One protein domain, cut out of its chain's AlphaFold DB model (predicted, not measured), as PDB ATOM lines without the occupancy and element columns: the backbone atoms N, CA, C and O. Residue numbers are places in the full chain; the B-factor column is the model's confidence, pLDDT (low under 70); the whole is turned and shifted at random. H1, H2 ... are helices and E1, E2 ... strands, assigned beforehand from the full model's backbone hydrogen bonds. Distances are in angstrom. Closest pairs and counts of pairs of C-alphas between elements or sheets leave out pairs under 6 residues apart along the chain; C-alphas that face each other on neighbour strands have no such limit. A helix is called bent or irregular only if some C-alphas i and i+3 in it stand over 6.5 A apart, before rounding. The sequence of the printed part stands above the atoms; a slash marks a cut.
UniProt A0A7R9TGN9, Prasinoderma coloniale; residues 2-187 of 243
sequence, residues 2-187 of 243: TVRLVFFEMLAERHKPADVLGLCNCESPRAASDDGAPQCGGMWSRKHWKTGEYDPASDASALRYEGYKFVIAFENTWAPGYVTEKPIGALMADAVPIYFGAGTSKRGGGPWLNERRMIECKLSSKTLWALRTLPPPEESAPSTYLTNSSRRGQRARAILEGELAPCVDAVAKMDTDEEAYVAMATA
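AT A GLANCE: This is residues 2 to 187 of the 243 residues of a protein of Prasinoderma coloniale (UniProt A0A7R9TGN9). A two-stranded parallel ribbon, E1 beside E2, forms the core, with H4 packed on one face and H1 and the long arm H6b across the other. H3 packs on H4, the hairpin of H5 and H6a lies beyond H1, H7 turns off H6b near the start of E2, and residues 47 to 54, with most of H2, stick out. The printed part has 186 residues, with seven named helices and two strands in the order H1 H2 H3 E1 H4 E2 H5 H6 H7, and is mixed in class. It is compact, with a radius of gyration of the C-alphas of 16.6 A, and spans 46 by 39 by 33 A.

IN THESE COORDINATES: E1 is residues 70 to 80, 23.6 A long, and bends by 84 degrees at residue 77; E2 is residues 96 to 103, 19.3 A, and bends by 56 degrees at residue 100. H4 is residues 85 to 92 and H3 residues 61 to 65. H1, residues 2 to 14, is 18.3 A long and begins at C-alpha 2 (126.586, 153.917, 188.471). H2 is residues 46 to 51 and H5 residues 125 to 132. H6, residues 151 to 176, was assigned as one helix by its hydrogen bonds but is bent: C-alphas 159 and 162 are 7.2 A apart. Its arms are H6a, residues 151 to 159, and H6b, residues 162 to 176, 22.3 A long and irregular, with C-alphas 163 and 166 6.50 A apart. H7, residues 178 to 186, ends at C-alpha 186 (141.063, 129.035, 176.993).

HOW THE PARTS SIT: E1 and E2 are parallel at 7 degrees, with N 73 and O 98 at 2.8 A and N 98 and O 71 at 2.8 A. E1, H4 and E2 make a strand-helix-strand unit, parallel strands joined through a helix, with a right-handed crossover. The closest C-alphas of E1 and H4, Ala 73 and Lys 86, are 5.0 A apart. Residues 98 to 99 of E2 also pair, parallel, with residues 119 to 120. H3 and H4 touch, closest at Ala 62 and Gly 89, 4.7 A. The closest C-alphas of H1 and E1, Arg 4 and Phe 74, are 6.3 A apart. H1 touches H6b at a steep tilt of 51 degrees, closest at Leu 11 and Val 168, 5.8 A. With residues 2 to 6 alone H1 touches H6a, about perpendicular at 75 degrees, closest at Val 6 and Arg 157, 6.0 A. H5 and H6a form a hairpin and touch, opposite ways at a shallow tilt of 1 degrees, closest at Leu 131 and Ala 156, 6.4 A. H6b and H7 only just touch, only at the corner, with 3 pairs of C-alphas within 8 A, closest at Met 174 and Tyr 181, 5.4 A. H2 touches no helix. Each O i to N i+4 pair is within hydrogen-bond range in H1, H3, H4, H5, H6a and H7, against 1 of 2 in H2 and 9 of 11 in H6b.

THE WHOLE: The C-alphas farthest apart, Glu 139 and Glu 179, are 49.1 A apart. The printed part has no cut. The links H1 to H2, E2 to H5 and H5 to H6 are long. The mean pLDDT of the printed part is 76.8, and residues 22 to 60, 103 to 111 and 137 to 149 are under 70.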
ATOM      1  N   THR A   2     126.102 152.811 189.330       86.00
ATOM      2  CA  THR A   2     126.586 153.917 188.471       86.00
ATOM      3  C   THR A   2     127.728 153.534 187.528       86.00
ATOM      4  O   THR A   2     127.635 153.795 186.338       86.00
ATOM      5  N   VAL A   3     128.764 152.864 188.045       90.81
ATOM      6  CA  VAL A   3     129.928 152.428 187.249       90.81
ATOM      7  C   VAL A   3     129.509 151.545 186.072       90.81
ATOM      8  O   VAL A   3     129.961 151.754 184.956       90.81
ATOM      9  N   ARG A   4     128.593 150.599 186.315       89.94
ATOM     10  CA  ARG A   4     128.070 149.682 185.296       89.94
ATOM     11  C   ARG A   4     127.338 150.431 184.183       89.94
ATOM     12  O   ARG A   4     127.572 150.139 183.022       89.94
ATOM     13  N   LEU A   5     126.481 151.391 184.530       86.25
ATOM     14  CA  LEU A   5     125.703 152.151 183.543       86.25
ATOM     15  C   LEU A   5     126.598 153.031 182.664       86.25
ATOM     16  O   LEU A   5     126.498 152.964 181.445       86.25
ATOM     17  N   VAL A   6     127.535 153.761 183.275       90.06
ATOM     18  CA  VAL A   6     128.513 154.566 182.524       90.06
ATOM     19  C   VAL A   6     129.368 153.678 181.616       90.06
ATOM     20  O   VAL A   6     129.617 154.038 180.472       90.06
ATOM     21  N   PHE A   7     129.775 152.494 182.085       93.31
ATOM     22  CA  PHE A   7     130.528 151.548 181.262       93.31
ATOM     23  C   PHE A   7     129.736 151.069 180.036       93.31
ATOM     24  O   PHE A   7     130.284 151.078 178.939       93.31
ATOM     25  N   PHE A   8     128.455 150.702 180.193       89.50
ATOM     26  CA  PHE A   8     127.587 150.321 179.066       89.50
ATOM     27  C   PHE A   8     127.528 151.418 178.000       89.50
ATOM     28  O   PHE A   8     127.679 151.139 176.812       89.50
ATOM     29  N   GLU A   9     127.328 152.667 178.420       87.06
ATOM     30  CA  GLU A   9     127.264 153.802 177.499       87.06
ATOM     31  C   GLU A   9     128.607 154.050 176.803       87.06
ATOM     32  O   GLU A   9     128.638 154.222 175.587       87.06
ATOM     33  N   MET A  10     129.714 154.021 177.549       92.75
ATOM     34  CA  MET A  10     131.052 154.204 176.981       92.75
ATOM     35  C   MET A  10     131.417 153.095 175.990       92.75
ATOM     36  O   MET A  10     132.006 153.388 174.950       92.75
ATOM     37  N   LEU A  11     131.072 151.839 176.288       93.56
ATOM     38  CA  LEU A  11     131.319 150.708 175.393       93.56
ATOM     39  C   LEU A  11     130.526 150.852 174.088       93.56
ATOM     40  O   LEU A  11     131.097 150.698 173.009       93.56
ATOM     41  N   ALA A  12     129.246 151.226 174.192       89.44
ATOM     42  CA  ALA A  12     128.382 151.462 173.039       89.44
ATOM     43  C   ALA A  12     128.872 152.611 172.142       89.44
ATOM     44  O   ALA A  12     128.717 152.548 170.929       89.44
ATOM     45  N   GLU A  13     129.454 153.660 172.727       89.50
ATOM     46  CA  GLU A  13     129.954 154.825 171.983       89.50
ATOM     47  C   GLU A  13     131.306 154.597 171.318       89.50
ATOM     48  O   GLU A  13     131.561 155.152 170.253       89.50
ATOM     49  N   ARG A  14     132.192 153.842 171.969       92.50
ATOM     50  CA  ARG A  14     133.586 153.696 171.530       92.50
ATOM     51  C   ARG A  14     133.832 152.451 170.691       92.50
ATOM     52  O   ARG A  14     134.840 152.408 169.996       92.50
ATOM     53  N   HIS A  15     132.969 151.443 170.797       93.31
ATOM     54  CA  HIS A  15     133.184 150.149 170.153       93.31
ATOM     55  C   HIS A  15     131.910 149.594 169.518       93.31
ATOM     56  O   HIS A  15     131.733 149.698 168.308       93.31
ATOM     57  N   LYS A  16     131.016 149.014 170.325       89.75
ATOM     58  CA  LYS A  16     129.724 148.476 169.881       89.75
ATOM     59  C   LYS A  16     128.759 148.362 171.065       89.75
ATOM     60  O   LYS A  16     129.225 148.194 172.198       89.75
ATOM     61  N   PRO A  17     127.437 148.470 170.850       88.06
ATOM     62  CA  PRO A  17     126.464 148.275 171.919       88.06
ATOM     63  C   PRO A  17     126.543 146.851 172.483       88.06
ATOM     64  O   PRO A  17     126.885 145.904 171.776       88.06
ATOM     65  N   ALA A  18     126.245 146.714 173.773       87.44
ATOM     66  CA  ALA A  18     126.118 145.419 174.433       87.44
ATOM     67  C   ALA A  18     124.639 145.096 174.640       87.44
ATOM     68  O   ALA A  18     123.888 145.964 175.094       87.44
ATOM     69  N   ASP A  19     124.257 143.850 174.372       83.94
ATOM     70  CA  ASP A  19     122.899 143.380 174.619       83.94
ATOM     71  C   ASP A  19     122.565 143.425 176.114       83.94
ATOM     72  O   ASP A  19     123.366 143.071 176.989       83.94
ATOM     73  N   VAL A  20     121.347 143.869 176.413       79.81
ATOM     74  CA  VAL A  20     120.872 144.087 177.780       79.81
ATOM     75  C   VAL A  20     119.868 142.998 178.158       79.81
ATOM     76  O   VAL A  20     118.671 143.114 177.937       79.81
ATOM     77  N   LEU A  21     120.360 141.927 178.784       73.56
ATOM     78  CA  LEU A  21     119.559 140.729 179.099       73.56
ATOM     79  C   LEU A  21     118.771 140.813 180.428       73.56
ATOM     80  O   LEU A  21     118.180 139.830 180.879       73.56
ATOM     81  N   GLY A  22     118.778 141.971 181.089       68.69
ATOM     82  CA  GLY A  22     118.073 142.227 182.350       68.69
ATOM     83  C   GLY A  22     117.580 143.672 182.430       68.69
ATOM     84  O   GLY A  22     117.720 144.429 181.485       68.69
ATOM     85  N   LEU A  23     117.015 144.104 183.562       64.06
ATOM     86  CA  LEU A  23     116.375 145.436 183.633       64.06
ATOM     87  C   LEU A  23     117.321 146.625 183.674       64.06
ATOM     88  O   LEU A  23     116.904 147.767 183.474       64.06
ATOM     89  N   CYS A  24     118.576 146.393 184.040       58.56
ATOM     90  CA  CYS A  24     119.532 147.482 184.126       58.56
ATOM     91  C   CYS A  24     119.819 147.977 182.710       58.56
ATOM     92  O   CYS A  24     120.311 147.187 181.924       58.56
ATOM     93  N   ASN A  25     119.590 149.268 182.443       55.75
ATOM     94  CA  ASN A  25     119.781 149.929 181.140       55.75
ATOM     95  C   ASN A  25     118.612 149.809 180.140       55.75
ATOM     96  O   ASN A  25     118.754 150.184 178.981       55.75
ATOM     97  N   CYS A  26     117.439 149.363 180.597       57.28
ATOM     98  CA  CYS A  26     116.294 149.139 179.717       57.28
ATOM     99  C   CYS A  26     115.607 150.380 179.139       57.28
ATOM    100  O   CYS A  26     114.853 150.293 178.176       57.28
ATOM    101  N   GLU A  27     115.856 151.540 179.734       50.81
ATOM    102  CA  GLU A  27     115.279 152.817 179.308       50.81
ATOM    103  C   GLU A  27     116.265 153.622 178.438       50.81
ATOM    104  O   GLU A  27     115.989 154.768 178.084       50.81
ATOM    105  N   SER A  28     117.427 153.047 178.090       51.06
ATOM    106  CA  SER A  28     118.380 153.703 177.194       51.06
ATOM    107  C   SER A  28     117.823 153.739 175.764       51.06
ATOM    108  O   SER A  28     117.446 152.687 175.247       51.06
ATOM    109  N   PRO A  29     117.845 154.895 175.068       49.88
ATOM    110  CA  PRO A  29     117.417 154.995 173.669       49.88
ATOM    111  C   PRO A  29     118.197 154.073 172.717       49.88
ATOM    112  O   PRO A  29     117.778 153.869 171.585       49.88
ATOM    113  N   ARG A  30     119.346 153.548 173.167       50.28
ATOM    114  CA  ARG A  30     120.238 152.654 172.415       50.28
ATOM    115  C   ARG A  30     120.026 151.163 172.719       50.28
ATOM    116  O   ARG A  30     120.769 150.350 172.195       50.28
ATOM    117  N   ALA A  31     119.057 150.804 173.567       46.62
ATOM    118  CA  ALA A  31     118.677 149.411 173.843       46.62
ATOM    119  C   ALA A  31     117.677 148.841 172.810       46.62
ATOM    120  O   ALA A  31     117.078 147.789 173.030       46.62
ATOM    121  N   ALA A  32     117.443 149.558 171.710       44.66
ATOM    122  CA  ALA A  32     116.713 149.042 170.562       44.66
ATOM    123  C   ALA A  32     117.703 148.292 169.665       44.66
ATOM    124  O   ALA A  32     118.713 148.866 169.260       44.66
ATOM    125  N   SER A  33     117.426 147.022 169.381       47.56
ATOM    126  CA  SER A  33     118.128 146.284 168.333       47.56
ATOM    127  C   SER A  33     117.786 146.858 166.954       47.56
ATOM    128  O   SER A  33     116.774 147.546 166.785       47.56
ATOM    129  N   ASP A  34     118.614 146.549 165.952       45.12
ATOM    130  CA  ASP A  34     118.436 146.975 164.550       45.12
ATOM    131  C   ASP A  34     117.095 146.522 163.927       45.12
ATOM    132  O   ASP A  34     116.658 147.057 162.910       45.12
ATOM    133  N   ASP A  35     116.414 145.560 164.549       49.66
ATOM    134  CA  ASP A  35     115.094 145.040 164.180       49.66
ATOM    135  C   ASP A  35     113.918 145.791 164.849       49.66
ATOM    136  O   ASP A  35     112.755 145.435 164.652       49.66
ATOM    137  N   GLY A  36     114.189 146.845 165.630       40.66
ATOM    138  CA  GLY A  36     113.165 147.661 166.287       40.66
ATOM    139  C   GLY A  36     112.454 146.972 167.457       40.66
ATOM    140  O   GLY A  36     111.507 147.539 168.010       40.66
ATOM    141  N   ALA A  37     112.893 145.778 167.864       39.75
ATOM    142  CA  ALA A  37     112.388 145.132 169.066       39.75
ATOM    143  C   ALA A  37     113.020 145.772 170.321       39.75
ATOM    144  O   ALA A  37     114.222 146.049 170.350       39.75
ATOM    145  N   PRO A  38     112.251 146.021 171.397       42.19
ATOM    146  CA  PRO A  38     112.854 146.380 172.672       42.19
ATOM    147  C   PRO A  38     113.679 145.186 173.174       42.19
ATOM    148  O   PRO A  38     113.105 144.161 173.544       42.19
ATOM    149  N   GLN A  39     115.010 145.322 173.261       49.56
ATOM    150  CA  GLN A  39     115.891 144.274 173.816       49.56
ATOM    151  C   GLN A  39     115.632 143.998 175.310       49.56
ATOM    152  O   GLN A  39     116.182 143.074 175.904       49.56
ATOM    153  N   CYS A  40     114.730 144.756 175.932       50.50
ATOM    154  CA  CYS A  40     114.222 144.559 177.283       50.50
ATOM    155  C   CYS A  40     113.238 143.395 177.400       50.50
ATOM    156  O   CYS A  40     112.110 143.556 177.865       50.50
ATOM    157  N   GLY A  41     113.678 142.209 176.992       41.97
ATOM    158  CA  GLY A  41     112.928 140.956 177.093       41.97
ATOM    159  C   GLY A  41     113.295 140.091 178.303       41.97
ATOM    160  O   GLY A  41     112.812 138.970 178.427       41.97
ATOM    161  N   GLY A  42     114.160 140.562 179.205       41.47
ATOM    162  CA  GLY A  42     114.703 139.740 180.286       41.47
ATOM    163  C   GLY A  42     113.906 139.770 181.592       41.47
ATOM    164  O   GLY A  42     114.234 140.568 182.465       41.47
ATOM    165  N   MET A  43     112.937 138.853 181.739       39.62
ATOM    166  CA  MET A  43     112.449 138.154 182.961       39.62
ATOM    167  C   MET A  43     112.004 138.928 184.212       39.62
ATOM    168  O   MET A  43     111.289 138.399 185.054       39.62
ATOM    169  N   TRP A  44     112.339 140.195 184.348       41.16
ATOM    170  CA  TRP A  44     111.859 141.025 185.436       41.16
ATOM    171  C   TRP A  44     110.883 142.042 184.868       41.16
ATOM    172  O   TRP A  44     111.010 143.249 185.065       41.16
ATOM    173  N   SER A  45     109.841 141.580 184.176       40.75
ATOM    174  CA  SER A  45     108.653 142.428 184.144       40.75
ATOM    175  C   SER A  45     108.347 142.802 185.606       40.75
ATOM    176  O   SER A  45     108.491 141.963 186.503       40.75
ATOM    177  N   ARG A  46     107.955 144.053 185.889       43.50
ATOM    178  CA  ARG A  46     107.607 144.508 187.259       43.50
ATOM    179  C   ARG A  46     106.613 143.574 187.981       43.50
ATOM    180  O   ARG A  46     106.402 143.720 189.182       43.50
ATOM    181  N   LYS A  47     105.987 142.652 187.244       39.69
ATOM    182  CA  LYS A  47     105.073 141.608 187.693       39.69
ATOM    183  C   LYS A  47     105.739 140.571 188.617       39.69
ATOM    184  O   LYS A  47     105.180 140.335 189.679       39.69
ATOM    185  N   HIS A  48     106.925 140.033 188.303       43.47
ATOM    186  CA  HIS A  48     107.518 138.922 189.085       43.47
ATOM    187  C   HIS A  48     108.101 139.350 190.442       43.47
ATOM    188  O   HIS A  48     107.990 138.623 191.424       43.47
ATOM    189  N   TRP A  49     108.622 140.579 190.554       39.38
ATOM    190  CA  TRP A  49     109.071 141.129 191.846       39.38
ATOM    191  C   TRP A  49     107.931 141.237 192.873       39.38
ATOM    192  O   TRP A  49     108.160 141.126 194.074       39.38
ATOM    193  N   LYS A  50     106.692 141.457 192.413       42.44
ATOM    194  CA  LYS A  50     105.524 141.594 193.295       42.44
ATOM    195  C   LYS A  50     104.903 140.258 193.701       42.44
ATOM    196  O   LYS A  50     104.189 140.237 194.698       42.44
ATOM    197  N   THR A  51     105.130 139.183 192.947       49.03
ATOM    198  CA  THR A  51     104.515 137.874 193.218       49.03
ATOM    199  C   THR A  51     105.393 136.956 194.062       49.03
ATOM    200  O   THR A  51     104.876 135.984 194.600       49.03
ATOM    201  N   GLY A  52     106.689 137.259 194.225       45.00
ATOM    202  CA  GLY A  52     107.609 136.429 195.017       45.00
ATOM    203  C   GLY A  52     107.853 135.040 194.417       45.00
ATOM    204  O   GLY A  52     108.343 134.146 195.100       45.00
ATOM    205  N   GLU A  53     107.492 134.852 193.151       43.53
ATOM    206  CA  GLU A  53     107.646 133.594 192.434       43.53
ATOM    207  C   GLU A  53     109.123 133.432 192.056       43.53
ATOM    208  O   GLU A  53     109.681 134.252 191.324       43.53
ATOM    209  N   TYR A  54     109.777 132.423 192.636       45.19
ATOM    210  CA  TYR A  54     111.161 132.069 192.334       45.19
ATOM    211  C   TYR A  54     111.244 131.633 190.873       45.19
ATOM    212  O   TYR A  54     110.651 130.626 190.486       45.19
ATOM    213  N   ASP A  55     111.962 132.409 190.067       48.41
ATOM    214  CA  ASP A  55     112.219 132.059 188.681       48.41
ATOM    215  C   ASP A  55     113.530 131.262 188.601       48.41
ATOM    216  O   ASP A  55     114.602 131.842 188.802       48.41
ATOM    217  N   PRO A  56     113.490 129.954 188.287       46.03
ATOM    218  CA  PRO A  56     114.694 129.139 188.139       46.03
ATOM    219  C   PRO A  56     115.647 129.662 187.051       46.03
ATOM    220  O   PRO A  56     116.819 129.286 187.027       46.03
ATOM    221  N   ALA A  57     115.205 130.569 186.173       45.81
ATOM    222  CA  ALA A  57     116.072 131.205 185.198       45.81
ATOM    223  C   ALA A  57     116.969 132.329 185.766       45.81
ATOM    224  O   ALA A  57     117.839 132.815 185.037       45.81
ATOM    225  N   SER A  58     116.860 132.707 187.053       49.44
ATOM    226  CA  SER A  58     117.914 133.504 187.714       49.44
ATOM    227  C   SER A  58     119.208 132.701 187.861       49.44
ATOM    228  O   SER A  58     120.299 133.242 187.662       49.44
ATOM    229  N   ASP A  59     119.073 131.395 188.105       52.91
ATOM    230  CA  ASP A  59     120.186 130.448 188.205       52.91
ATOM    231  C   ASP A  59     120.646 129.962 186.816       52.91
ATOM    232  O   ASP A  59     121.747 129.435 186.665       52.91
ATOM    233  N   ALA A  60     119.864 130.245 185.767       65.25
ATOM    234  CA  ALA A  60     120.197 129.992 184.362       65.25
ATOM    235  C   ALA A  60     120.889 131.174 183.655       65.25
ATOM    236  O   ALA A  60     120.927 131.220 182.425       65.25
ATOM    237  N   SER A  61     121.434 132.146 184.395       70.62
ATOM    238  CA  SER A  61     122.138 133.295 183.799       70.62
ATOM    239  C   SER A  61     123.240 132.871 182.818       70.62
ATOM    240  O   SER A  61     123.360 133.473 181.756       70.62
ATOM    241  N   ALA A  62     123.955 131.778 183.110       79.06
ATOM    242  CA  ALA A  62     124.951 131.196 182.212       79.06
ATOM    243  C   ALA A  62     124.366 130.785 180.847       79.06
ATOM    244  O   ALA A  62     124.971 131.073 179.822       79.06
ATOM    245  N   LEU A  63     123.162 130.200 180.807       78.25
ATOM    246  CA  LEU A  63     122.512 129.824 179.544       78.25
ATOM    247  C   LEU A  63     122.183 131.047 178.680       78.25
ATOM    248  O   LEU A  63     122.182 130.968 177.461       78.25
ATOM    249  N   ARG A  64     121.933 132.206 179.298       79.50
ATOM    250  CA  ARG A  64     121.679 133.456 178.559       79.50
ATOM    251  C   ARG A  64     122.934 134.082 177.978       79.50
ATOM    252  O   ARG A  64     122.837 134.912 177.085       79.50
ATOM    253  N   TYR A  65     124.086 133.741 178.536       86.19
ATOM    254  CA  TYR A  65     125.377 134.229 178.075       86.19
ATOM    255  C   TYR A  65     125.981 133.322 176.998       86.19
ATOM    256  O   TYR A  65     127.011 133.674 176.426       86.19
ATOM    257  N   GLU A  66     125.358 132.178 176.710       83.25
ATOM    258  CA  GLU A  66     125.808 131.268 175.664       83.25
ATOM    259  C   GLU A  66     125.820 131.980 174.301       83.25
ATOM    260  O   GLU A  66     124.900 132.717 173.949       83.25
ATOM    261  N   GLY A  67     126.907 131.801 173.549       86.62
ATOM    262  CA  GLY A  67     127.117 132.467 172.260       86.62
ATOM    263  C   GLY A  67     127.715 133.878 172.340       86.62
ATOM    264  O   GLY A  67     128.137 134.405 171.311       86.62
ATOM    265  N   TYR A  68     127.834 134.484 173.527       93.44
ATOM    266  CA  TYR A  68     128.504 135.777 173.688       93.44
ATOM    267  C   TYR A  68     130.013 135.621 173.927       93.44
ATOM    268  O   TYR A  68     130.443 134.857 174.787       93.44
ATOM    269  N   LYS A  69     130.838 136.429 173.237       95.81
ATOM    270  CA  LYS A  69     132.292 136.508 173.505       95.81
ATOM    271  C   LYS A  69     132.592 137.060 174.905       95.81
ATOM    272  O   LYS A  69     133.513 136.603 175.583       95.81
ATOM    273  N   PHE A  70     131.813 138.050 175.347       97.00
ATOM    274  CA  PHE A  70     132.050 138.791 176.586       97.00
ATOM    275  C   PHE A  70     130.779 138.947 177.417       97.00
ATOM    276  O   PHE A  70     129.692 139.110 176.868       97.00
ATOM    277  N   VAL A  71     130.931 138.998 178.743       95.06
ATOM    278  CA  VAL A  71     129.839 139.293 179.685       95.06
ATOM    279  C   VAL A  71     130.274 140.377 180.662       95.06
ATOM    280  O   VAL A  71     131.295 140.242 181.336       95.06
ATOM    281  N   ILE A  72     129.478 141.443 180.794       94.88
ATOM    282  CA  ILE A  72     129.722 142.511 181.774       94.88
ATOM    283  C   ILE A  72     129.321 142.015 183.169       94.88
ATOM    284  O   ILE A  72     128.167 142.098 183.589       94.88
ATOM    285  N   ALA A  73     130.304 141.516 183.910       93.19
ATOM    286  CA  ALA A  73     130.165 140.895 185.221       93.19
ATOM    287  C   ALA A  73     130.456 141.884 186.366       93.19
ATOM    288  O   ALA A  73     131.199 141.583 187.298       93.19
ATOM    289  N   PHE A  74     129.904 143.098 186.295       93.81
ATOM    290  CA  PHE A  74     130.170 144.141 187.292       93.81
ATOM    291  C   PHE A  74     129.388 143.913 188.583       93.81
ATOM    292  O   PHE A  74     128.160 143.775 188.578       93.81
ATOM    293  N   GLU A  75     130.087 144.016 189.704       90.69
ATOM    294  CA  GLU A  75     129.477 144.114 191.013       90.69
ATOM    295  C   GLU A  75     128.741 145.436 191.212       90.69
ATOM    296  O   GLU A  75     129.039 146.484 190.627       90.69
ATOM    297  N   ASN A  76     127.749 145.397 192.100       88.06
ATOM    298  CA  ASN A  76     126.963 146.583 192.420       88.06
ATOM    299  C   ASN A  76     127.795 147.651 193.141       88.06
ATOM    300  O   ASN A  76     127.520 148.848 192.978       88.06
ATOM    301  N   THR A  77     128.796 147.220 193.904       85.25
ATOM    302  CA  THR A  77     129.685 148.039 194.724       85.25
ATOM    303  C   THR A  77     131.110 147.516 194.633       85.25
ATOM    304  O   THR A  77     131.350 146.343 194.366       85.25
ATOM    305  N   TRP A  78     132.058 148.414 194.879       88.88
ATOM    306  CA  TRP A  78     133.453 148.045 195.053       88.88
ATOM    307  C   TRP A  78     133.726 147.705 196.516       88.88
ATOM    308  O   TRP A  78     133.402 148.510 197.400       88.88
ATOM    309  N   ALA A  79     134.365 146.564 196.761       83.50
ATOM    310  CA  ALA A  79     134.937 146.208 198.054       83.50
ATOM    311  C   ALA A  79     136.114 145.224 197.878       83.50
ATOM    312  O   ALA A  79     136.108 144.410 196.953       83.50
ATOM    313  N   PRO A  80     137.158 145.275 198.726       80.75
ATOM    314  CA  PRO A  80     138.271 144.330 198.644       80.75
ATOM    315  C   PRO A  80     137.788 142.878 198.739       80.75
ATOM    316  O   PRO A  80     137.076 142.523 199.674       80.75
ATOM    317  N   GLY A  81     138.166 142.047 197.763       76.94
ATOM    318  CA  GLY A  81     137.777 140.630 197.711       76.94
ATOM    319  C   GLY A  81     136.299 140.358 197.405       76.94
ATOM    320  O   GLY A  81     135.889 139.202 197.455       76.94
ATOM    321  N   TYR A  82     135.503 141.382 197.086       82.94
ATOM    322  CA  TYR A  82     134.075 141.230 196.816       82.94
ATOM    323  C   TYR A  82     133.827 140.683 195.410       82.94
ATOM    324  O   TYR A  82     133.705 141.437 194.452       82.94
ATOM    325  N   VAL A  83     133.775 139.356 195.315       85.00
ATOM    326  CA  VAL A  83     133.459 138.594 194.104       85.00
ATOM    327  C   VAL A  83     132.213 137.763 194.386       85.00
ATOM    328  O   VAL A  83     132.192 136.998 195.349       85.00
ATOM    329  N   THR A  84     131.183 137.920 193.562       87.06
ATOM    330  CA  THR A  84     129.916 137.184 193.671       87.06
ATOM    331  C   THR A  84     129.764 136.173 192.525       87.06
ATOM    332  O   THR A  84     130.731 135.835 191.840       87.06
ATOM    333  N   GLU A  85     128.549 135.681 192.291       88.00
ATOM    334  CA  GLU A  85     128.199 134.754 191.211       88.00
ATOM    335  C   GLU A  85     128.430 135.310 189.795       88.00
ATOM    336  O   GLU A  85     128.557 134.543 188.845       88.00
ATOM    337  N   LYS A  86     128.510 136.636 189.626       89.50
ATOM    338  CA  LYS A  86     128.504 137.293 188.305       89.50
ATOM    339  C   LYS A  86     129.628 136.834 187.370       89.50
ATOM    340  O   LYS A  86     129.315 136.363 186.276       89.50
ATOM    341  N   PRO A  87     130.921 136.927 187.744       89.06
ATOM    342  CA  PRO A  87     131.983 136.416 186.883       89.06
ATOM    343  C   PRO A  87     131.920 134.893 186.732       89.06
ATOM    344  O   PRO A  87     132.333 134.381 185.699       89.06
ATOM    345  N   ILE A  88     131.373 134.161 187.708       88.12
ATOM    346  CA  ILE A  88     131.222 132.702 187.618       88.12
ATOM    347  C   ILE A  88     130.205 132.336 186.530       88.12
ATOM    348  O   ILE A  88     130.508 131.485 185.699       88.12
ATOM    349  N   GLY A  89     129.055 133.013 186.468       87.25
ATOM    350  CA  GLY A  89     128.047 132.790 185.425       87.25
ATOM    351  C   GLY A  89     128.596 133.017 184.013       87.25
ATOM    352  O   GLY A  89     128.361 132.207 183.123       87.25
ATOM    353  N   ALA A  90     129.411 134.060 183.827       90.62
ATOM    354  CA  ALA A  90     130.115 134.308 182.567       90.62
ATOM    355  C   ALA A  90     131.085 133.170 182.201       90.62
ATOM    356  O   ALA A  90     131.078 132.681 181.076       90.62
ATOM    357  N   LEU A  91     131.882 132.704 183.169       90.12
ATOM    358  CA  LEU A  91     132.824 131.600 182.968       90.12
ATOM    359  C   LEU A  91     132.130 130.259 182.702       90.12
ATOM    360  O   LEU A  91     132.703 129.407 182.025       90.12
ATOM    361  N   MET A  92     130.938 130.034 183.256       88.62
ATOM    362  CA  MET A  92     130.138 128.833 182.993       88.62
ATOM    363  C   MET A  92     129.575 128.810 181.570       88.62
ATOM    364  O   MET A  92     129.400 127.729 181.027       88.62
ATOM    365  N   ALA A  93     129.359 129.978 180.968       88.00
ATOM    366  CA  ALA A  93     128.934 130.135 179.579       88.00
ATOM    367  C   ALA A  93     130.101 130.172 178.573       88.00
ATOM    368  O   ALA A  93     129.918 130.556 177.424       88.00
ATOM    369  N   ASP A  94     131.323 129.881 179.036       90.50
ATOM    370  CA  ASP A  94     132.586 130.016 178.299       90.50
ATOM    371  C   ASP A  94     132.886 131.423 177.737       90.50
ATOM    372  O   ASP A  94     133.892 131.627 177.054       90.50
ATOM    373  N   ALA A  95     132.134 132.440 178.156       93.81
ATOM    374  CA  ALA A  95     132.390 133.836 177.833       93.81
ATOM    375  C   ALA A  95     133.547 134.425 178.663       93.81
ATOM    376  O   ALA A  95     133.906 133.939 179.742       93.81
ATOM    377  N   VAL A  96     134.164 135.502 178.176       95.88
ATOM    378  CA  VAL A  96     135.162 136.284 178.922       95.88
ATOM    379  C   VAL A  96     134.459 137.306 179.829       95.88
ATOM    380  O   VAL A  96     133.774 138.201 179.328       95.88
ATOM    381  N   PRO A  97     134.623 137.237 181.165       95.44
ATOM    382  CA  PRO A  97     134.060 138.239 182.061       95.44
ATOM    383  C   PRO A  97     134.789 139.580 181.908       95.44
ATOM    384  O   PRO A  97     136.015 139.645 182.003       95.44
ATOM    385  N   ILE A  98     134.029 140.661 181.752       96.25
ATOM    386  CA  ILE A  98     134.488 142.039 181.941       96.25
ATOM    387  C   ILE A  98     134.092 142.428 183.363       96.25
ATOM    388  O   ILE A  98     132.906 142.561 183.670       96.25
ATOM    389  N   TYR A  99     135.067 142.544 184.255       93.50
ATOM    390  CA  TYR A  99     134.840 142.519 185.692       93.50
ATOM    391  C   TYR A  99     135.208 143.839 186.378       93.50
ATOM    392  O   TYR A  99     136.234 144.451 186.098       93.50
ATOM    393  N   PHE A 100     134.376 144.240 187.337       92.44
ATOM    394  CA  PHE A 100     134.621 145.322 188.291       92.44
ATOM    395  C   PHE A 100     133.958 144.932 189.609       92.44
ATOM    396  O   PHE A 100     132.790 144.558 189.597       92.44
ATOM    397  N   GLY A 101     134.637 145.062 190.749       86.50
ATOM    398  CA  GLY A 101     133.991 144.822 192.045       86.50
ATOM    399  C   GLY A 101     134.943 144.500 193.178       86.50
ATOM    400  O   GLY A 101     134.866 145.109 194.245       86.50
ATOM    401  N   ALA A 102     135.899 143.619 192.917       79.56
ATOM    402  CA  ALA A 102     136.978 143.364 193.844       79.56
ATOM    403  C   ALA A 102     137.981 144.512 193.760       79.56
ATOM    404  O   ALA A 102     138.596 144.769 192.726       79.56
ATOM    405  N   GLY A 103     138.161 145.205 194.880       59.34
ATOM    406  CA  GLY A 103     139.366 145.987 195.077       59.34
ATOM    407  C   GLY A 103     140.572 145.115 194.862       59.34
ATOM    408  O   GLY A 103     140.607 143.996 195.377       59.34
ATOM    409  N   THR A 104     141.536 145.639 194.112       48.34
ATOM    410  CA  THR A 104     142.844 145.036 193.973       48.34
ATOM    411  C   THR A 104     143.437 144.852 195.377       48.34
ATOM    412  O   THR A 104     144.209 145.653 195.896       48.34
ATOM    413  N   SER A 105     143.191 143.671 195.953       45.81
ATOM    414  CA  SER A 105     144.303 142.872 196.454       45.81
ATOM    415  C   SER A 105     145.407 142.982 195.396       45.81
ATOM    416  O   SER A 105     145.101 143.182 194.224       45.81
ATOM    417  N   LYS A 106     146.690 142.908 195.736       47.69
ATOM    418  CA  LYS A 106     147.799 143.144 194.781       47.69
ATOM    419  C   LYS A 106     147.812 142.217 193.523       47.69
ATOM    420  O   LYS A 106     148.829 142.145 192.847       47.69
ATOM    421  N   ARG A 107     146.732 141.466 193.282       49.50
ATOM    422  CA  ARG A 107     146.392 140.404 192.338       49.50
ATOM    423  C   ARG A 107     144.867 140.525 192.086       49.50
ATOM    424  O   ARG A 107     144.120 140.294 193.030       49.50
ATOM    425  N   GLY A 108     144.404 141.044 190.951       41.72
ATOM    426  CA  GLY A 108     142.984 141.281 190.631       41.72
ATOM    427  C   GLY A 108     142.031 140.074 190.738       41.72
ATOM    428  O   GLY A 108     142.454 138.954 190.987       41.72
ATOM    429  N   GLY A 109     140.715 140.291 190.583       47.28
ATOM    430  CA  GLY A 109     139.707 139.207 190.449       47.28
ATOM    431  C   GLY A 109     139.359 138.391 191.710       47.28
ATOM    432  O   GLY A 109     138.610 137.415 191.632       47.28
ATOM    433  N   GLY A 110     139.876 138.782 192.881       55.09
ATOM    434  CA  GLY A 110     139.803 137.981 194.110       55.09
ATOM    435  C   GLY A 110     140.739 136.759 194.057       55.09
ATOM    436  O   GLY A 110     141.174 136.356 192.986       55.09
ATOM    437  N   PRO A 111     141.091 136.127 195.192       59.06
ATOM    438  CA  PRO A 111     142.185 135.145 195.248       59.06
ATOM    439  C   PRO A 111     141.945 133.818 194.495       59.06
ATOM    440  O   PRO A 111     142.779 132.917 194.595       59.06
ATOM    441  N   TRP A 112     140.832 133.674 193.773       70.12
ATOM    442  CA  TRP A 112     140.361 132.394 193.242       70.12
ATOM    443  C   TRP A 112     140.226 132.365 191.716       70.12
ATOM    444  O   TRP A 112     140.409 131.304 191.124       70.12
ATOM    445  N   LEU A 113     139.931 133.491 191.065       79.44
ATOM    446  CA  LEU A 113     139.752 133.529 189.615       79.44
ATOM    447  C   LEU A 113     141.074 133.851 188.915       79.44
ATOM    448  O   LEU A 113     141.884 134.626 189.416       79.44
ATOM    449  N   ASN A 114     141.304 133.241 187.755       85.88
ATOM    450  CA  ASN A 114     142.490 133.535 186.960       85.88
ATOM    451  C   ASN A 114     142.330 134.887 186.257       85.88
ATOM    452  O   ASN A 114     141.476 135.041 185.384       85.88
ATOM    453  N   GLU A 115     143.186 135.851 186.588       84.19
ATOM    454  CA  GLU A 115     143.201 137.178 185.957       84.19
ATOM    455  C   GLU A 115     143.457 137.108 184.444       84.19
ATOM    456  O   GLU A 115     143.034 137.991 183.708       84.19
ATOM    457  N   ARG A 116     144.087 136.032 183.947       89.25
ATOM    458  CA  ARG A 116     144.261 135.803 182.502       89.25
ATOM    459  C   ARG A 116     142.986 135.346 181.798       89.25
ATOM    460  O   ARG A 116     143.015 135.211 180.583       89.25
ATOM    461  N   ARG A 117     141.902 135.074 182.534       90.94
ATOM    462  CA  ARG A 117     140.614 134.610 181.996       90.94
ATOM    463  C   ARG A 117     139.540 135.707 181.993       90.94
ATOM    464  O   ARG A 117     138.391 135.422 181.660       90.94
ATOM    465  N   MET A 118     139.893 136.941 182.358       92.31
ATOM    466  CA  MET A 118     138.968 138.073 182.457       92.31
ATOM    467  C   MET A 118     139.626 139.399 182.068       92.31
ATOM    468  O   MET A 118     140.844 139.545 182.119       92.31
ATOM    469  N   ILE A 119     138.798 140.394 181.756       94.25
ATOM    470  CA  ILE A 119     139.214 141.790 181.594       94.25
ATOM    471  C   ILE A 119     138.808 142.542 182.863       94.25
ATOM    472  O   ILE A 119     137.622 142.713 183.130       94.25
ATOM    473  N   GLU A 120     139.775 142.984 183.667       91.50
ATOM    474  CA  GLU A 120     139.503 143.687 184.928       91.50
ATOM    475  C   GLU A 120     139.522 145.213 184.746       91.50
ATOM    476  O   GLU A 120     140.560 145.810 184.449       91.50
ATOM    477  N   CYS A 121     138.385 145.864 185.000       93.00
ATOM    478  CA  CYS A 121     138.279 147.316 185.051       93.00
ATOM    479  C   CYS A 121     138.657 147.828 186.446       93.00
ATOM    480  O   CYS A 121     137.967 147.572 187.436       93.00
ATOM    481  N   LYS A 122     139.746 148.595 186.528       90.69
ATOM    482  CA  LYS A 122     140.276 149.132 187.789       90.69
ATOM    483  C   LYS A 122     139.881 150.591 187.958       90.69
ATOM    484  O   LYS A 122     140.101 151.392 187.061       90.69
ATOM    485  N   LEU A 123     139.359 150.925 189.138       91.44
ATOM    486  CA  LEU A 123     139.144 152.305 189.568       91.44
ATOM    487  C   LEU A 123     140.012 152.612 190.786       91.44
ATOM    488  O   LEU A 123     140.141 151.780 191.689       91.44
ATOM    489  N   SER A 124     140.582 153.811 190.834       91.88
ATOM    490  CA  SER A 124     141.357 154.277 191.977       91.88
ATOM    491  C   SER A 124     140.454 154.594 193.168       91.88
ATOM    492  O   SER A 124     139.285 154.969 193.033       91.88
ATOM    493  N   SER A 125     141.017 154.522 194.376       89.75
ATOM    494  CA  SER A 125     140.319 154.943 195.597       89.75
ATOM    495  C   SER A 125     139.823 156.391 195.509       89.75
ATOM    496  O   SER A 125     138.760 156.700 196.044       89.75
ATOM    497  N   LYS A 126     140.556 157.263 194.799       93.50
ATOM    498  CA  LYS A 126     140.170 158.660 194.552       93.50
ATOM    499  C   LYS A 126     138.881 158.736 193.732       93.50
ATOM    500  O   LYS A 126     137.952 159.430 194.136       93.50
ATOM    501  N   THR A 127     138.800 157.991 192.634       94.06
ATOM    502  CA  THR A 127     137.611 157.923 191.768       94.06
ATOM    503  C   THR A 127     136.415 157.329 192.501       94.06
ATOM    504  O   THR A 127     135.321 157.891 192.479       94.06
ATOM    505  N   LEU A 128     136.623 156.229 193.230       91.19
ATOM    506  CA  LEU A 128     135.576 155.595 194.034       91.19
ATOM    507  C   LEU A 128     135.032 156.534 195.115       91.19
ATOM    508  O   LEU A 128     133.823 156.570 195.353       91.19
ATOM    509  N   TRP A 129     135.908 157.299 195.767       90.69
ATOM    510  CA  TRP A 129     135.504 158.301 196.748       90.69
ATOM    511  C   TRP A 129     134.730 159.449 196.093       90.69
ATOM    512  O   TRP A 129     133.630 159.762 196.544       90.69
ATOM    513  N   ALA A 130     135.224 159.992 194.977       92.94
ATOM    514  CA  ALA A 130     134.543 161.054 194.234       92.94
ATOM    515  C   ALA A 130     133.115 160.648 193.819       92.94
ATOM    516  O   ALA A 130     132.169 161.423 193.980       92.94
ATOM    517  N   LEU A 131     132.921 159.402 193.374       90.31
ATOM    518  CA  LEU A 131     131.594 158.867 193.043       90.31
ATOM    519  C   LEU A 131     130.660 158.768 194.250       90.31
ATOM    520  O   LEU A 131     129.469 159.054 194.121       90.31
ATOM    521  N   ARG A 132     131.181 158.370 195.418       87.19
ATOM    522  CA  ARG A 132     130.405 158.299 196.669       87.19
ATOM    523  C   ARG A 132     129.977 159.680 197.158       87.19
ATOM    524  O   ARG A 132     128.919 159.792 197.762       87.19
ATOM    525  N   THR A 133     130.773 160.709 196.871       89.88
ATOM    526  CA  THR A 133     130.469 162.102 197.231       89.88
ATOM    527  C   THR A 133     129.529 162.809 196.256       89.88
ATOM    528  O   THR A 133     129.177 163.966 196.484       89.88
ATOM    529  N   LEU A 134     129.105 162.151 195.170       86.69
ATOM    530  CA  LEU A 134     128.088 162.729 194.298       86.69
ATOM    531  C   LEU A 134     126.792 162.949 195.089       86.69
ATOM    532  O   LEU A 134     126.369 162.040 195.811       86.69
ATOM    533  N   PRO A 135     126.131 164.110 194.920       82.00
ATOM    534  CA  PRO A 135     124.881 164.383 195.609       82.00
ATOM    535  C   PRO A 135     123.842 163.296 195.296       82.00
ATOM    536  O   PRO A 135     123.881 162.710 194.200       82.00
ATOM    537  N   PRO A 136     122.925 163.001 196.240       72.00
ATOM    538  CA  PRO A 136     121.819 162.082 195.997       72.00
ATOM    539  C   PRO A 136     121.023 162.517 194.754       72.00
ATOM    540  O   PRO A 136     121.123 163.673 194.330       72.00
ATOM    541  N   PRO A 137     120.282 161.598 194.106       66.56
ATOM    542  CA  PRO A 137     119.376 162.006 193.039       66.56
ATOM    543  C   PRO A 137     118.384 163.015 193.633       66.56
ATOM    544  O   PRO A 137     118.032 162.892 194.806       66.56
ATOM    545  N   GLU A 138     117.946 164.004 192.857       67.44
ATOM    546  CA  GLU A 138     116.803 164.827 193.272       67.44
ATOM    547  C   GLU A 138     115.608 163.891 193.542       67.44
ATOM    548  O   GLU A 138     115.431 162.914 192.813       67.44
ATOM    549  N   GLU A 139     114.842 164.135 194.614       55.31
ATOM    550  CA  GLU A 139     113.871 163.190 195.215       55.31
ATOM    551  C   GLU A 139     112.804 162.635 194.247       55.31
ATOM    552  O   GLU A 139     112.160 161.633 194.547       55.31
ATOM    553  N   SER A 140     112.635 163.243 193.073       58.06
ATOM    554  CA  SER A 140     111.694 162.835 192.026       58.06
ATOM    555  C   SER A 140     112.312 162.011 190.889       58.06
ATOM    556  O   SER A 140     111.577 161.536 190.022       58.06
ATOM    557  N   ALA A 141     113.636 161.819 190.856       55.59
ATOM    558  CA  ALA A 141     114.306 161.082 189.789       55.59
ATOM    559  C   ALA A 141     114.197 159.561 190.025       55.59
ATOM    560  O   ALA A 141     114.699 159.060 191.038       55.59
ATOM    561  N   PRO A 142     113.589 158.786 189.108       54.19
ATOM    562  CA  PRO A 142     113.513 157.338 189.265       54.19
ATOM    563  C   PRO A 142     114.921 156.719 189.302       54.19
ATOM    564  O   PRO A 142     115.848 157.190 188.643       54.19
ATOM    565  N   SER A 143     115.101 155.637 190.070       49.94
ATOM    566  CA  SER A 143     116.423 155.012 190.291       49.94
ATOM    567  C   SER A 143     117.120 154.503 189.014       49.94
ATOM    568  O   SER A 143     118.321 154.228 189.030       49.94
ATOM    569  N   THR A 144     116.383 154.409 187.904       50.22
ATOM    570  CA  THR A 144     116.855 154.018 186.571       50.22
ATOM    571  C   THR A 144     117.584 155.139 185.812       50.22
ATOM    572  O   THR A 144     118.257 154.855 184.825       50.22
ATOM    573  N   TYR A 145     117.566 156.388 186.296       51.62
ATOM    574  CA  TYR A 145     118.047 157.574 185.564       51.62
ATOM    575  C   TYR A 145     119.494 157.977 185.872       51.62
ATOM    576  O   TYR A 145     119.808 159.150 186.073       51.62
ATOM    577  N   LEU A 146     120.417 157.020 185.864       58.50
ATOM    578  CA  LEU A 146     121.834 157.341 185.652       58.50
ATOM    579  C   LEU A 146     122.176 157.166 184.173       58.50
ATOM    580  O   LEU A 146     123.097 156.441 183.822       58.50
ATOM    581  N   THR A 147     121.390 157.820 183.322       61.09
ATOM    582  CA  THR A 147     121.677 158.004 181.901       61.09
ATOM    583  C   THR A 147     122.585 159.222 181.720       61.09
ATOM    584  O   THR A 147     122.557 160.150 182.545       61.09
ATOM    585  N   ASN A 148     123.316 159.291 180.605       58.56
ATOM    586  CA  ASN A 148     124.074 160.485 180.194       58.56
ATOM    587  C   ASN A 148     123.216 161.755 180.034       58.56
ATOM    588  O   ASN A 148     123.752 162.862 179.970       58.56
ATOM    589  N   SER A 149     121.886 161.641 180.000       62.81
ATOM    590  CA  SER A 149     120.988 162.800 180.000       62.81
ATOM    591  C   SER A 149     120.786 163.419 181.388       62.81
ATOM    592  O   SER A 149     120.413 164.586 181.486       62.81
ATOM    593  N   SER A 150     121.062 162.689 182.471       75.50
ATOM    594  CA  SER A 150     120.936 163.220 183.830       75.50
ATOM    595  C   SER A 150     122.185 164.008 184.248       75.50
ATOM    596  O   SER A 150     123.320 163.602 183.991       75.50
ATOM    597  N   ARG A 151     122.004 165.105 184.999       80.88
ATOM    598  CA  ARG A 151     123.125 165.891 185.558       80.88
ATOM    599  C   ARG A 151     124.054 165.036 186.423       80.88
ATOM    600  O   ARG A 151     125.265 165.252 186.454       80.88
ATOM    601  N   ARG A 152     123.493 164.057 187.142       82.31
ATOM    602  CA  ARG A 152     124.270 163.113 187.952       82.31
ATOM    603  C   ARG A 152     125.040 162.117 187.085       82.31
ATOM    604  O   ARG A 152     126.203 161.873 187.391       82.31
ATOM    605  N   GLY A 153     124.429 161.585 186.027       83.56
ATOM    606  CA  GLY A 153     125.076 160.703 185.053       83.56
ATOM    607  C   GLY A 153     126.259 161.384 184.370       83.56
ATOM    608  O   GLY A 153     127.361 160.852 184.412       83.56
ATOM    609  N   GLN A 154     126.084 162.622 183.897       85.62
ATOM    610  CA  GLN A 154     127.165 163.421 183.300       85.62
ATOM    611  C   GLN A 154     128.329 163.653 184.270       85.62
ATOM    612  O   GLN A 154     129.492 163.488 183.908       85.62
ATOM    613  N   ARG A 155     128.036 163.988 185.536       90.25
ATOM    614  CA  ARG A 155     129.070 164.135 186.576       90.25
ATOM    615  C   ARG A 155     129.777 162.818 186.877       90.25
ATOM    616  O   ARG A 155     130.994 162.803 187.024       90.25
ATOM    617  N   ALA A 156     129.027 161.722 186.975       91.44
ATOM    618  CA  ALA A 156     129.599 160.401 187.193       91.44
ATOM    619  C   ALA A 156     130.502 159.987 186.028       91.44
ATOM    620  O   ALA A 156     131.601 159.497 186.269       91.44
ATOM    621  N   ARG A 157     130.078 160.246 184.786       91.69
ATOM    622  CA  ARG A 157     130.883 160.023 183.589       91.69
ATOM    623  C   ARG A 157     132.169 160.834 183.619       91.69
ATOM    624  O   ARG A 157     133.229 160.244 183.484       91.69
ATOM    625  N   ALA A 158     132.101 162.137 183.889       93.62
ATOM    626  CA  ALA A 158     133.291 162.986 183.969       93.62
ATOM    627  C   ALA A 158     134.318 162.492 185.008       93.62
ATOM    628  O   ALA A 158     135.519 162.670 184.831       93.62
ATOM    629  N   ILE A 159     133.854 161.850 186.087       95.12
ATOM    630  CA  ILE A 159     134.719 161.224 187.098       95.12
ATOM    631  C   ILE A 159     135.308 159.895 186.596       95.12
ATOM    632  O   ILE A 159     136.462 159.588 186.881       95.12
ATOM    633  N   LEU A 160     134.509 159.090 185.895       95.62
ATOM    634  CA  LEU A 160     134.837 157.714 185.518       95.62
ATOM    635  C   LEU A 160     135.609 157.581 184.208       95.62
ATOM    636  O   LEU A 160     136.372 156.631 184.058       95.62
ATOM    637  N   GLU A 161     135.391 158.487 183.259       94.62
ATOM    638  CA  GLU A 161     135.798 158.320 181.863       94.62
ATOM    639  C   GLU A 161     137.301 158.080 181.721       94.62
ATOM    640  O   GLU A 161     137.704 157.157 181.018       94.62
ATOM    641  N   GLY A 162     138.123 158.825 182.464       95.81
ATOM    642  CA  GLY A 162     139.578 158.670 182.425       95.81
ATOM    643  C   GLY A 162     140.080 157.294 182.880       95.81
ATOM    644  O   GLY A 162     141.076 156.810 182.351       95.81
ATOM    645  N   GLU A 163     139.397 156.642 183.825       95.62
ATOM    646  CA  GLU A 163     139.821 155.339 184.363       95.62
ATOM    647  C   GLU A 163     139.087 154.149 183.731       95.62
ATOM    648  O   GLU A 163     139.644 153.054 183.666       95.62
ATOM    649  N   LEU A 164     137.866 154.337 183.220       96.00
ATOM    650  CA  LEU A 164     137.145 153.288 182.493       96.00
ATOM    651  C   LEU A 164     137.555 153.186 181.024       96.00
ATOM    652  O   LEU A 164     137.470 152.091 180.468       96.00
ATOM    653  N   ALA A 165     138.010 154.276 180.398       96.94
ATOM    654  CA  ALA A 165     138.404 154.284 178.989       96.94
ATOM    655  C   ALA A 165     139.418 153.178 178.634       96.94
ATOM    656  O   ALA A 165     139.126 152.420 177.710       96.94
ATOM    657  N   PRO A 166     140.518 152.972 179.389       96.75
ATOM    658  CA  PRO A 166     141.449 151.879 179.104       96.75
ATOM    659  C   PRO A 166     140.806 150.490 179.179       96.75
ATOM    660  O   PRO A 166     141.214 149.586 178.456       96.75
ATOM    661  N   CYS A 167     139.801 150.301 180.043       96.19
ATOM    662  CA  CYS A 167     139.082 149.031 180.119       96.19
ATOM    663  C   CYS A 167     138.201 148.813 178.882       96.19
ATOM    664  O   CYS A 167     138.187 147.720 178.326       96.19
ATOM    665  N   VAL A 168     137.502 149.856 178.421       97.50
ATOM    666  CA  VAL A 168     136.720 149.807 177.174       97.50
ATOM    667  C   VAL A 168     137.631 149.520 175.979       97.50
ATOM    668  O   VAL A 168     137.309 148.661 175.162       97.50
ATOM    669  N   ASP A 169     138.797 150.163 175.916       97.19
ATOM    670  CA  ASP A 169     139.782 149.932 174.855       97.19
ATOM    671  C   ASP A 169     140.348 148.507 174.898       97.19
ATOM    672  O   ASP A 169     140.557 147.890 173.854       97.19
ATOM    673  N   ALA A 170     140.549 147.941 176.094       96.56
ATOM    674  CA  ALA A 170     140.956 146.548 176.250       96.56
ATOM    675  C   ALA A 170     139.890 145.573 175.724       96.56
ATOM    676  O   ALA A 170     140.244 144.593 175.072       96.56
ATOM    677  N   VAL A 171     138.603 145.854 175.957       97.56
ATOM    678  CA  VAL A 171     137.494 145.067 175.389       97.56
ATOM    679  C   VAL A 171     137.474 145.185 173.869       97.56
ATOM    680  O   VAL A 171     137.435 144.164 173.191       97.56
ATOM    681  N   ALA A 172     137.556 146.404 173.331       97.12
ATOM    682  CA  ALA A 172     137.564 146.644 171.888       97.12
ATOM    683  C   ALA A 172     138.734 145.929 171.196       97.12
ATOM    684  O   ALA A 172     138.546 145.264 170.179       97.12
ATOM    685  N   LYS A 173     139.931 146.005 171.788       96.56
ATOM    686  CA  LYS A 173     141.112 145.284 171.309       96.56
ATOM    687  C   LYS A 173     140.906 143.769 171.347       96.56
ATOM    688  O   LYS A 173     141.232 143.095 170.383       96.56
ATOM    689  N   MET A 174     140.383 143.231 172.448       96.31
ATOM    690  CA  MET A 174     140.155 141.789 172.585       96.31
ATOM    691  C   MET A 174     139.078 141.278 171.622       96.31
ATOM    692  O   MET A 174     139.102 140.129 171.204       96.31
ATOM    693  N   ASP A 175     138.104 142.111 171.267       96.38
ATOM    694  CA  ASP A 175     137.060 141.728 170.322       96.38
ATOM    695  C   ASP A 175     137.594 141.586 168.888       96.38
ATOM    696  O   ASP A 175     137.094 140.735 168.151       96.38
ATOM    697  N   THR A 176     138.613 142.374 168.517       96.50
ATOM    698  CA  THR A 176     139.229 142.372 167.178       96.50
ATOM    699  C   THR A 176     140.467 141.479 167.057       96.50
ATOM    700  O   THR A 176     140.790 141.040 165.955       96.50
ATOM    701  N   ASP A 177     141.150 141.188 168.164       97.56
ATOM    702  CA  ASP A 177     142.316 140.304 168.229       97.56
ATOM    703  C   ASP A 177     141.888 138.879 168.615       97.56
ATOM    704  O   ASP A 177     141.787 138.528 169.793       97.56
ATOM    705  N   GLU A 178     141.594 138.057 167.605       96.50
ATOM    706  CA  GLU A 178     141.055 136.707 167.810       96.50
ATOM    707  C   GLU A 178     142.050 135.771 168.515       96.50
ATOM    708  O   GLU A 178     141.649 134.963 169.350       96.50
ATOM    709  N   GLU A 179     143.352 135.900 168.245       97.06
ATOM    710  CA  GLU A 179     144.375 135.088 168.913       97.06
ATOM    711  C   GLU A 179     144.450 135.434 170.404       97.06
ATOM    712  O   GLU A 179     144.412 134.539 171.256       97.06
ATOM    713  N   ALA A 180     144.482 136.730 170.738       95.00
ATOM    714  CA  ALA A 180     144.451 137.171 172.127       95.00
ATOM    715  C   ALA A 180     143.155 136.743 172.831       95.00
ATOM    716  O   ALA A 180     143.202 136.303 173.986       95.00
ATOM    717  N   TYR A 181     142.013 136.824 172.138       96.00
ATOM    718  CA  TYR A 181     140.726 136.379 172.662       96.00
ATOM    719  C   TYR A 181     140.735 134.888 172.981       96.00
ATOM    720  O   TYR A 181     140.403 134.515 174.104       96.00
ATOM    721  N   VAL A 182     141.155 134.036 172.043       95.31
ATOM    722  CA  VAL A 182     141.214 132.582 172.250       95.31
ATOM    723  C   VAL A 182     142.184 132.236 173.378       95.31
ATOM    724  O   VAL A 182     141.851 131.421 174.242       95.31
ATOM    725  N   ALA A 183     143.350 132.884 173.438       94.81
ATOM    726  CA  ALA A 183     144.311 132.686 174.519       94.81
ATOM    727  C   ALA A 183     143.713 133.035 175.894       94.81
ATOM    728  O   ALA A 183     143.901 132.298 176.864       94.81
ATOM    729  N   MET A 184     142.948 134.128 175.980       94.00
ATOM    730  CA  MET A 184     142.220 134.500 177.192       94.00
ATOM    731  C   MET A 184     141.094 133.508 177.493       94.00
ATOM    732  O   MET A 184     141.013 133.014 178.612       94.00
ATOM    733  N   ALA A 185     140.249 133.175 176.515       92.88
ATOM    734  CA  ALA A 185     139.068 132.326 176.669       92.88
ATOM    735  C   ALA A 185     139.398 130.866 177.035       92.88
ATOM    736  O   ALA A 185     138.597 130.179 177.675       92.88
ATOM    737  N   THR A 186     140.593 130.395 176.686       91.25
ATOM    738  CA  THR A 186     141.063 129.035 176.993       91.25
ATOM    739  C   THR A 186     141.949 128.960 178.238       91.25
ATOM    740  O   THR A 186     142.265 127.863 178.703       91.25
ATOM    741  N   ALA A 187     142.315 130.099 178.836       89.25
ATOM    742  CA  ALA A 187     143.040 130.116 180.100       89.25
ATOM    743  C   ALA A 187     142.243 129.407 181.212       89.25
ATOM    744  O   ALA A 187     141.009 129.447 181.254       89.25
TER     745      ALA A 187